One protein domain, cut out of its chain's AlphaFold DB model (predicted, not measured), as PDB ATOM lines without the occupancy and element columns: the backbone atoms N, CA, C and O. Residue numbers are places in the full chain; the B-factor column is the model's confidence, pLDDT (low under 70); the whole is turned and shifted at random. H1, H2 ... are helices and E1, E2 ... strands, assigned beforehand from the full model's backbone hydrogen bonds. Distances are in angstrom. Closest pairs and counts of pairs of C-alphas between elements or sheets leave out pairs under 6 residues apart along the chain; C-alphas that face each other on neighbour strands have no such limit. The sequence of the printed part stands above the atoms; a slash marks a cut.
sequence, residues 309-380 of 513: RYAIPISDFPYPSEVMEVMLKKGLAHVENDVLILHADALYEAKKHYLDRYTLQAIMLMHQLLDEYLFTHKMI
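AT A GLANCE: This is residues 309 to 380 of the 513 residues of the protein "UvrD-like helicase ATP-binding domain-containing protein" of Turicibacter sanguinis (UniProt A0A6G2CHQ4). A small three-stranded sheet has helix H1 packed at one side of it, over E2, while the long helix H3 passes the end of the sheet where E1 begins and E3 ends. H2 pairs with H3 as a helical hairpin, and residues 374 to 380 stick out. The printed part has 72 residues, in the order E1, H1, E2, E3, H2, H3; the sheet, E1 - E3 - E2, is antiparallel, and the class is mixed. It is compact, with a radius of gyration of the C-alphas of 12.1 A and spans of 35 by 28 by 17 A.

HOW THE PARTS SIT: Inner strand E3, residues 339 to 342, is antiparallel to E1, residues 311 to 313, with N 312 and O 340 2.9 A apart, within hydrogen-bond range. E3 forms a hairpin with E2, residues 333 to 336, where N 341 and O 334 are 2.8 A apart. H1, residues 321 to 329, is on the sheet over E2 and stands up from it at 47 degrees. E1, H1 and E2 form a split strand-helix-strand unit, two strands running the same way with E3 between them; its crossover is right-handed. H3, residues 357 to 376, only grazes the sheet with residues 362 to 369. H3 touches H1 with residues 358 to 362 alone, about perpendicular at 83 degrees; the closest C-alphas, of Val 323 and Tyr 358, are 5.9 A apart. H2, residues 344 to 350, touches H3, opposite ways at a shallow tilt of 33 degrees, only just short of steep; the closest C-alphas, of Leu 347 and Ile 363, are 6.2 A apart. H1 and H2 are apart. In H1, H2 and H3 every O i to N i+4 pair is within hydrogen-bond range.

IN THESE COORDINATES: E1 begins at C-alpha 311 (-0.010, 2.002, 11.953) and is 6.9 A long; E2 is 10.0 A and E3 9.8 A. H1 is 12.5 A, H2 9.8 A, and H3 28.6 A, ending at C-alpha 376 (-3.426, 13.644, 19.727).

THE WHOLE: The C-alphas farthest apart, of Glu 322 and Met 379, are 35.6 A apart. The printed part has no cut, no link is long, and no printed residue is under 70 in pLDDT.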
ATOM      1  N   ARG A 309       5.105   6.387  12.362       92.56
ATOM      2  CA  ARG A 309       4.672   5.048  11.974       92.56
ATOM      3  C   ARG A 309       3.174   5.076  11.676       92.56
ATOM      4  O   ARG A 309       2.359   5.138  12.591       92.56
ATOM      5  N   TYR A 310       2.813   5.001  10.396       95.44
ATOM      6  CA  TYR A 310       1.422   4.914   9.937       95.44
ATOM      7  C   TYR A 310       0.843   3.522  10.209       95.44
ATOM      8  O   TYR A 310       0.775   2.679   9.315       95.44
ATOM      9  N   ALA A 311       0.472   3.282  11.461       95.56
ATOM     10  CA  ALA A 311      -0.010   2.002  11.953       95.56
ATOM     11  C   ALA A 311      -1.500   2.058  12.310       95.56
ATOM     12  O   ALA A 311      -1.959   3.033  12.899       95.56
ATOM     13  N   ILE A 312      -2.227   0.986  12.001       96.38
ATOM     14  CA  ILE A 312      -3.617   0.788  12.419       96.38
ATOM     15  C   ILE A 312      -3.846  -0.682  12.805       96.38
ATOM     16  O   ILE A 312      -3.421  -1.570  12.058       96.38
ATOM     17  N   PRO A 313      -4.484  -0.980  13.952       97.12
ATOM     18  CA  PRO A 313      -4.906  -2.343  14.264       97.12
ATOM     19  C   PRO A 313      -5.795  -2.898  13.149       97.12
ATOM     20  O   PRO A 313      -6.665  -2.191  12.640       97.12
ATOM     21  N   ILE A 314      -5.617  -4.167  12.773       95.81
ATOM     22  CA  ILE A 314      -6.443  -4.780  11.714       95.81
ATOM     23  C   ILE A 314      -7.933  -4.755  12.090       95.81
ATOM     24  O   ILE A 314      -8.782  -4.609  11.212       95.81
ATOM     25  N   SER A 315      -8.255  -4.827  13.386       95.69
ATOM     26  CA  SER A 315      -9.625  -4.693  13.902       95.69
ATOM     27  C   SER A 315     -10.283  -3.351  13.576       95.69
ATOM     28  O   SER A 315     -11.505  -3.293  13.460       95.69
ATOM     29  N   ASP A 316      -9.482  -2.298  13.414       95.81
ATOM     30  CA  ASP A 316      -9.940  -0.917  13.248       95.81
ATOM     31  C   ASP A 316      -9.837  -0.464  11.782       95.81
ATOM     32  O   ASP A 316     -10.130   0.687  11.448       95.81
ATOM     33  N   PHE A 317      -9.422  -1.365  10.883       95.69
ATOM     34  CA  PHE A 317      -9.255  -1.067   9.468       95.69
ATOM     35  C   PHE A 317     -10.601  -0.659   8.833       95.69
ATOM     36  O   PHE A 317     -11.554  -1.441   8.835       95.69
ATOM     37  N   PRO A 318     -10.710   0.550   8.248       95.19
ATOM     38  CA  PRO A 318     -12.009   1.134   7.905       95.19
ATOM     39  C   PRO A 318     -12.577   0.662   6.557       95.19
ATOM     40  O   PRO A 318     -13.635   1.134   6.135       95.19
ATOM     41  N   TYR A 319     -11.877  -0.225   5.844       94.75
ATOM     42  CA  TYR A 319     -12.265  -0.690   4.512       94.75
ATOM     43  C   TYR A 319     -12.495  -2.209   4.480       94.75
ATOM     44  O   TYR A 319     -12.028  -2.923   5.363       94.75
ATOM     45  N   PRO A 320     -13.187  -2.739   3.452       94.94
ATOM     46  CA  PRO A 320     -13.313  -4.184   3.264       94.94
ATOM     47  C   PRO A 320     -11.949  -4.884   3.181       94.94
ATOM     48  O   PRO A 320     -10.991  -4.310   2.658       94.94
ATOM     49  N   SER A 321     -11.880  -6.144   3.624       92.88
ATOM     50  CA  SER A 321     -10.643  -6.944   3.662       92.88
ATOM     51  C   SER A 321      -9.924  -7.024   2.311       92.88
ATOM     52  O   SER A 321      -8.700  -6.953   2.267       92.88
ATOM     53  N   GLU A 322     -10.677  -7.063   1.208       94.75
ATOM     54  CA  GLU A 322     -10.145  -7.034  -0.162       94.75
ATOM     55  C   GLU A 322      -9.204  -5.838  -0.395       94.75
ATOM     56  O   GLU A 322      -8.171  -5.966  -1.049       94.75
ATOM     57  N   VAL A 323      -9.523  -4.666   0.166       95.19
ATOM     58  CA  VAL A 323      -8.685  -3.473   0.005       95.19
ATOM     59  C   VAL A 323      -7.328  -3.692   0.667       95.19
ATOM     60  O   VAL A 323      -6.302  -3.399   0.055       95.19
ATOM     61  N   MET A 324      -7.314  -4.246   1.881       95.75
ATOM     62  CA  MET A 324      -6.080  -4.574   2.593       95.75
ATOM     63  C   MET A 324      -5.256  -5.606   1.819       95.75
ATOM     64  O   MET A 324      -4.064  -5.396   1.611       95.75
ATOM     65  N   GLU A 325      -5.880  -6.676   1.319       96.00
ATOM     66  CA  GLU A 325      -5.201  -7.696   0.506       96.00
ATOM     67  C   GLU A 325      -4.511  -7.084  -0.724       96.00
ATOM     68  O   GLU A 325      -3.352  -7.393  -1.021       96.00
ATOM     69  N   VAL A 326      -5.188  -6.162  -1.415       96.38
ATOM     70  CA  VAL A 326      -4.624  -5.457  -2.572       96.38
ATOM     71  C   VAL A 326      -3.499  -4.499  -2.161       96.38
ATOM     72  O   VAL A 326      -2.491  -4.428  -2.868       96.38
ATOM     73  N   MET A 327      -3.619  -3.797  -1.025       96.00
ATOM     74  CA  MET A 327      -2.544  -2.947  -0.486       96.00
ATOM     75  C   MET A 327      -1.275  -3.761  -0.198       96.00
ATOM     76  O   MET A 327      -0.189  -3.355  -0.615       96.00
ATOM     77  N   LEU A 328      -1.418  -4.923   0.448       96.88
ATOM     78  CA  LEU A 328      -0.313  -5.839   0.752       96.88
ATOM     79  C   LEU A 328       0.336  -6.363  -0.535       96.88
ATOM     80  O   LEU A 328       1.551  -6.291  -0.699       96.88
ATOM     81  N   LYS A 329      -0.476  -6.816  -1.500       96.81
ATOM     82  CA  LYS A 329       0.012  -7.325  -2.791       96.81
ATOM     83  C   LYS A 329       0.772  -6.269  -3.600       96.81
ATOM     84  O   LYS A 329       1.703  -6.609  -4.325       96.81
ATOM     85  N   LYS A 330       0.369  -4.999  -3.501       95.25
ATOM     86  CA  LYS A 330       1.031  -3.864  -4.161       95.25
ATOM     87  C   LYS A 330       2.265  -3.350  -3.409       95.25
ATOM     88  O   LYS A 330       2.919  -2.445  -3.917       95.25
ATOM     89  N   GLY A 331       2.568  -3.876  -2.220       96.00
ATOM     90  CA  GLY A 331       3.663  -3.379  -1.383       96.00
ATOM     91  C   GLY A 331       3.404  -1.990  -0.788       96.00
ATOM     92  O   GLY A 331       4.344  -1.287  -0.435       96.00
ATOM     93  N   LEU A 332       2.137  -1.572  -0.685       96.25
ATOM     94  CA  LEU A 332       1.760  -0.291  -0.069       96.25
ATOM     95  C   LEU A 332       1.726  -0.372   1.462       96.25
ATOM     96  O   LEU A 332       1.732   0.658   2.135       96.25
ATOM     97  N   ALA A 333       1.667  -1.584   2.009       97.12
ATOM     98  CA  ALA A 333       1.627  -1.854   3.436       97.12
ATOM     99  C   ALA A 333       2.189  -3.250   3.742       97.12
ATOM    100  O   ALA A 333       2.304  -4.084   2.841       97.12
ATOM    101  N   HIS A 334       2.458  -3.521   5.017       97.62
ATOM    102  CA  HIS A 334       2.694  -4.866   5.546       97.62
ATOM    103  C   HIS A 334       1.962  -5.059   6.879       97.62
ATOM    104  O   HIS A 334       1.500  -4.092   7.483       97.62
ATOM    105  N   VAL A 335       1.843  -6.311   7.324       97.31
ATOM    106  CA  VAL A 335       1.284  -6.658   8.637       97.31
ATOM    107  C   VAL A 335       2.404  -7.092   9.573       97.31
ATOM    108  O   VAL A 335       3.235  -7.920   9.208       97.31
ATOM    109  N   GLU A 336       2.384  -6.567  10.792       96.62
ATOM    110  CA  GLU A 336       3.269  -6.952  11.886       96.62
ATOM    111  C   GLU A 336       2.443  -6.997  13.180       96.62
ATOM    112  O   GLU A 336       1.840  -5.994  13.550       96.62
ATOM    113  N   ASN A 337       2.408  -8.143  13.872       94.88
ATOM    114  CA  ASN A 337       1.706  -8.308  15.159       94.88
ATOM    115  C   ASN A 337       0.247  -7.786  15.151       94.88
ATOM    116  O   ASN A 337      -0.114  -6.959  15.985       94.88
ATOM    117  N   ASP A 338      -0.573  -8.233  14.191       95.62
ATOM    118  CA  ASP A 338      -1.980  -7.815  13.997       95.62
ATOM    119  C   ASP A 338      -2.203  -6.310  13.735       95.62
ATOM    120  O   ASP A 338      -3.317  -5.787  13.847       95.62
ATOM    121  N   VAL A 339      -1.148  -5.605  13.318       97.31
ATOM    122  CA  VAL A 339      -1.181  -4.190  12.939       97.31
ATOM    123  C   VAL A 339      -0.793  -4.047  11.471       97.31
ATOM    124  O   VAL A 339       0.231  -4.570  11.033       97.31
ATOM    125  N   LEU A 340      -1.603  -3.313  10.708       97.38
ATOM    126  CA  LEU A 340      -1.278  -2.905   9.346       97.38
ATOM    127  C   LEU A 340      -0.415  -1.640   9.392       97.38
ATOM    128  O   LEU A 340      -0.798  -0.645  10.008       97.38
ATOM    129  N   ILE A 341       0.728  -1.663   8.714       97.56
ATOM    130  CA  ILE A 341       1.679  -0.551   8.647       97.56
ATOM    131  C   ILE A 341       1.798  -0.095   7.201       97.56
ATOM    132  O   ILE A 341       2.195  -0.873   6.331       97.56
ATOM    133  N   LEU A 342       1.473   1.169   6.943       96.75
ATOM    134  CA  LEU A 342       1.566   1.759   5.612       96.75
ATOM    135  C   LEU A 342       2.996   2.203   5.293       96.75
ATOM    136  O   LEU A 342       3.681   2.807   6.119       96.75
ATOM    137  N   HIS A 343       3.420   1.971   4.052       95.19
ATOM    138  CA  HIS A 343       4.696   2.443   3.529       95.19
ATOM    139  C   HIS A 343       4.523   3.822   2.891       95.19
ATOM    140  O   HIS A 343       4.106   3.938   1.737       95.19
ATOM    141  N   ALA A 344       4.859   4.873   3.642       90.94
ATOM    142  CA  ALA A 344       4.724   6.256   3.188       90.94
ATOM    143  C   ALA A 344       5.436   6.502   1.846       90.94
ATOM    144  O   ALA A 344       4.825   7.053   0.934       90.94
ATOM    145  N   ASP A 345       6.672   6.023   1.682       90.62
ATOM    146  CA  ASP A 345       7.451   6.199   0.447       90.62
ATOM    147  C   ASP A 345       6.779   5.553  -0.770       90.62
ATOM    148  O   ASP A 345       6.666   6.180  -1.825       90.62
ATOM    149  N   ALA A 346       6.250   4.335  -0.613       92.12
ATOM    150  CA  ALA A 346       5.516   3.649  -1.674       92.12
ATOM    151  C   ALA A 346       4.232   4.408  -2.052       92.12
ATOM    152  O   ALA A 346       3.892   4.519  -3.231       92.12
ATOM    153  N   LEU A 347       3.538   4.982  -1.065       91.31
ATOM    154  CA  LEU A 347       2.344   5.797  -1.292       91.31
ATOM    155  C   LEU A 347       2.673   7.133  -1.971       91.31
ATOM    156  O   LEU A 347       1.935   7.557  -2.862       91.31
ATOM    157  N   TYR A 348       3.771   7.794  -1.594       88.69
ATOM    158  CA  TYR A 348       4.239   9.010  -2.265       88.69
ATOM    159  C   TYR A 348       4.670   8.739  -3.705       88.69
ATOM    160  O   TYR A 348       4.365   9.549  -4.582       88.69
ATOM    161  N   GLU A 349       5.318   7.604  -3.966       88.75
ATOM    162  CA  GLU A 349       5.671   7.197  -5.326       88.75
ATOM    163  C   GLU A 349       4.421   6.944  -6.167       88.75
ATOM    164  O   GLU A 349       4.298   7.448  -7.283       88.75
ATOM    165  N   ALA A 350       3.427   6.257  -5.601       88.25
ATOM    166  CA  ALA A 350       2.189   5.957  -6.304       88.25
ATOM    167  C   ALA A 350       1.418   7.220  -6.743       88.25
ATOM    168  O   ALA A 350       0.789   7.216  -7.802       88.25
ATOM    169  N   LYS A 351       1.523   8.336  -5.999       87.12
ATOM    170  CA  LYS A 351       0.917   9.638  -6.358       87.12
ATOM    171  C   LYS A 351       1.428  10.239  -7.671       87.12
ATOM    172  O   LYS A 351       0.787  11.151  -8.196       87.12
ATOM    173  N   LYS A 352       2.568   9.775  -8.196       85.00
ATOM    174  CA  LYS A 352       3.122  10.222  -9.488       85.00
ATOM    175  C   LYS A 352       2.385   9.627 -10.690       85.00
ATOM    176  O   LYS A 352       2.588  10.083 -11.814       85.00
ATOM    177  N   HIS A 353       1.539   8.625 -10.468       83.94
ATOM    178  CA  HIS A 353       0.844   7.879 -11.510       83.94
ATOM    179  C   HIS A 353      -0.677   8.014 -11.378       83.94
ATOM    180  O   HIS A 353      -1.198   8.615 -10.438       83.94
ATOM    181  N   TYR A 354      -1.410   7.445 -12.339       82.44
ATOM    182  CA  TYR A 354      -2.857   7.307 -12.211       82.44
ATOM    183  C   TYR A 354      -3.188   6.415 -11.009       82.44
ATOM    184  O   TYR A 354      -2.724   5.277 -10.921       82.44
ATOM    185  N   LEU A 355      -3.992   6.942 -10.087       86.94
ATOM    186  CA  LEU A 355      -4.376   6.246  -8.867       86.94
ATOM    187  C   LEU A 355      -5.612   5.386  -9.123       86.94
ATOM    188  O   LEU A 355      -6.705   5.906  -9.346       86.94
ATOM    189  N   ASP A 356      -5.455   4.068  -9.032       91.81
ATOM    190  CA  ASP A 356      -6.610   3.188  -8.876       91.81
ATOM    191  C   ASP A 356      -7.288   3.383  -7.508       91.81
ATOM    192  O   ASP A 356      -6.744   3.988  -6.578       91.81
ATOM    193  N   ARG A 357      -8.502   2.836  -7.382       91.94
ATOM    194  CA  ARG A 357      -9.322   2.956  -6.171       91.94
ATOM    195  C   ARG A 357      -8.598   2.495  -4.899       91.94
ATOM    196  O   ARG A 357      -8.767   3.127  -3.861       91.94
ATOM    197  N   TYR A 358      -7.814   1.420  -4.963       93.31
ATOM    198  CA  TYR A 358      -7.175   0.822  -3.784       93.31
ATOM    199  C   TYR A 358      -5.998   1.670  -3.301       93.31
ATOM    200  O   TYR A 358      -5.848   1.932  -2.109       93.31
ATOM    201  N   THR A 359      -5.200   2.165  -4.246       92.62
ATOM    202  CA  THR A 359      -4.099   3.093  -3.977       92.62
ATOM    203  C   THR A 359      -4.632   4.401  -3.395       92.62
ATOM    204  O   THR A 359      -4.090   4.912  -2.416       92.62
ATOM    205  N   LEU A 360      -5.744   4.910  -3.938       92.19
ATOM    206  CA  LEU A 360      -6.416   6.089  -3.398       92.19
ATOM    207  C   LEU A 360      -6.881   5.869  -1.948       92.19
ATOM    208  O   LEU A 360      -6.634   6.722  -1.098       92.19
ATOM    209  N   GLN A 361      -7.496   4.723  -1.640       94.19
ATOM    210  CA  GLN A 361      -7.923   4.384  -0.274       94.19
ATOM    211  C   GLN A 361      -6.743   4.271   0.704       94.19
ATOM    212  O   GLN A 361      -6.859   4.716   1.845       94.19
ATOM    213  N   ALA A 362      -5.598   3.742   0.261       94.12
ATOM    214  CA  ALA A 362      -4.376   3.674   1.064       94.12
ATOM    215  C   ALA A 362      -3.815   5.068   1.383       94.12
ATOM    216  O   ALA A 362      -3.480   5.360   2.530       94.12
ATOM    217  N   ILE A 363      -3.796   5.965   0.392       93.06
ATOM    218  CA  ILE A 363      -3.399   7.367   0.584       93.06
ATOM    219  C   ILE A 363      -4.358   8.074   1.553       93.06
ATOM    220  O   ILE A 363      -3.905   8.780   2.453       93.06
ATOM    221  N   MET A 364      -5.669   7.865   1.407       92.75
ATOM    222  CA  MET A 364      -6.670   8.440   2.313       92.75
ATOM    223  C   MET A 364      -6.504   7.936   3.752       92.75
ATOM    224  O   MET A 364      -6.646   8.723   4.685       92.75
ATOM    225  N   LEU A 365      -6.162   6.657   3.942       95.06
ATOM    226  CA  LEU A 365      -5.869   6.103   5.265       95.06
ATOM    227  C   LEU A 365      -4.616   6.732   5.878       95.06
ATOM    228  O   LEU A 365      -4.640   7.135   7.035       95.06
ATOM    229  N   MET A 366      -3.547   6.890   5.094       94.31
ATOM    230  CA  MET A 366      -2.335   7.584   5.542       94.31
ATOM    231  C   MET A 366      -2.642   9.020   5.992       94.31
ATOM    232  O   MET A 366      -2.125   9.468   7.012       94.31
ATOM    233  N   HIS A 367      -3.514   9.741   5.275       92.25
ATOM    234  CA  HIS A 367      -3.959  11.084   5.676       92.25
ATOM    235  C   HIS A 367      -4.730  11.072   6.991       92.25
ATOM    236  O   HIS A 367      -4.501  11.936   7.830       92.25
ATOM    237  N   GLN A 368      -5.626  10.102   7.173       92.69
ATOM    238  CA  GLN A 368      -6.395   9.952   8.406       92.69
ATOM    239  C   GLN A 368      -5.484   9.676   9.608       92.69
ATOM    240  O   GLN A 368      -5.657  10.291  10.655       92.69
ATOM    241  N   LEU A 369      -4.490   8.802   9.448       94.81
ATOM    242  CA  LEU A 369      -3.525   8.493  10.505       94.81
ATOM    243  C   LEU A 369      -2.614   9.691  10.820       94.81
ATOM    244  O   LEU A 369      -2.318   9.950  11.985       94.81
ATOM    245  N   LEU A 370      -2.215  10.470   9.805       94.62
ATOM    246  CA  LEU A 370      -1.493  11.728  10.025       94.62
ATOM    247  C   LEU A 370      -2.339  12.720  10.826       94.62
ATOM    248  O   LEU A 370      -1.850  13.338  11.767       94.62
ATOM    249  N   ASP A 371      -3.606  12.880  10.450       93.31
ATOM    250  CA  ASP A 371      -4.543  13.751  11.152       93.31
ATOM    251  C   ASP A 371      -4.684  13.363  12.618       93.31
ATOM    252  O   ASP A 371      -4.583  14.225  13.493       93.31
ATOM    253  N   GLU A 372      -4.877  12.069  12.872       92.88
ATOM    254  CA  GLU A 372      -4.980  11.499  14.209       92.88
ATOM    255  C   GLU A 372      -3.747  11.793  15.052       92.88
ATOM    256  O   GLU A 372      -3.872  12.322  16.160       92.88
ATOM    257  N   TYR A 373      -2.559  11.560  14.497       95.06
ATOM    258  CA  TYR A 373      -1.309  11.927  15.148       95.06
ATOM    259  C   TYR A 373      -1.287  13.420  15.512       95.06
ATOM    260  O   TYR A 373      -1.004  13.787  16.653       95.06
ATOM    261  N   LEU A 374      -1.641  14.297  14.568       94.56
ATOM    262  CA  LEU A 374      -1.525  15.743  14.748       94.56
ATOM    263  C   LEU A 374      -2.488  16.329  15.789       94.56
ATOM    264  O   LEU A 374      -2.138  17.340  16.391       94.56
ATOM    265  N   PHE A 375      -3.672  15.775  16.041       87.38
ATOM    266  CA  PHE A 375      -4.512  16.306  17.130       87.38
ATOM    267  C   PHE A 375      -4.312  15.585  18.470       87.38
ATOM    268  O   PHE A 375      -4.673  16.144  19.505       87.38
ATOM    269  N   THR A 376      -3.738  14.377  18.483       90.19
ATOM    270  CA  THR A 376      -3.426  13.644  19.727       90.19
ATOM    271  C   THR A 376      -2.093  14.070  20.342       90.19
ATOM    272  O   THR A 376      -1.949  14.052  21.565       90.19
ATOM    273  N   HIS A 377      -1.146  14.531  19.521       94.75
ATOM    274  CA  HIS A 377       0.187  14.941  19.952       94.75
ATOM    275  C   HIS A 377       0.350  16.464  19.861       94.75
ATOM    276  O   HIS A 377       0.376  17.043  18.775       94.75
ATOM    277  N   LYS A 378       0.502  17.132  21.014       95.75
ATOM    278  CA  LYS A 378       0.798  18.581  21.079       95.75
ATOM    279  C   LYS A 378       2.231  18.915  20.638       95.75
ATOM    280  O   LYS A 378       2.497  20.028  20.185       95.75
ATOM    281  N   MET A 379       3.133  17.944  20.772       97.31
ATOM    282  CA  MET A 379       4.557  18.002  20.440       97.31
ATOM    283  C   MET A 379       4.931  16.749  19.649       97.31
ATOM    284  O   MET A 379       4.353  15.691  19.896       97.31
ATOM    285  N   ILE A 380       5.905  16.849  18.746       96.94
ATOM    286  CA  ILE A 380       6.535  15.659  18.164       96.94
ATOM    287  C   ILE A 380       7.207  14.841  19.270       96.94
ATOM    288  O   ILE A 380       7.647  15.397  20.276       96.94
TER     289      ILE A 380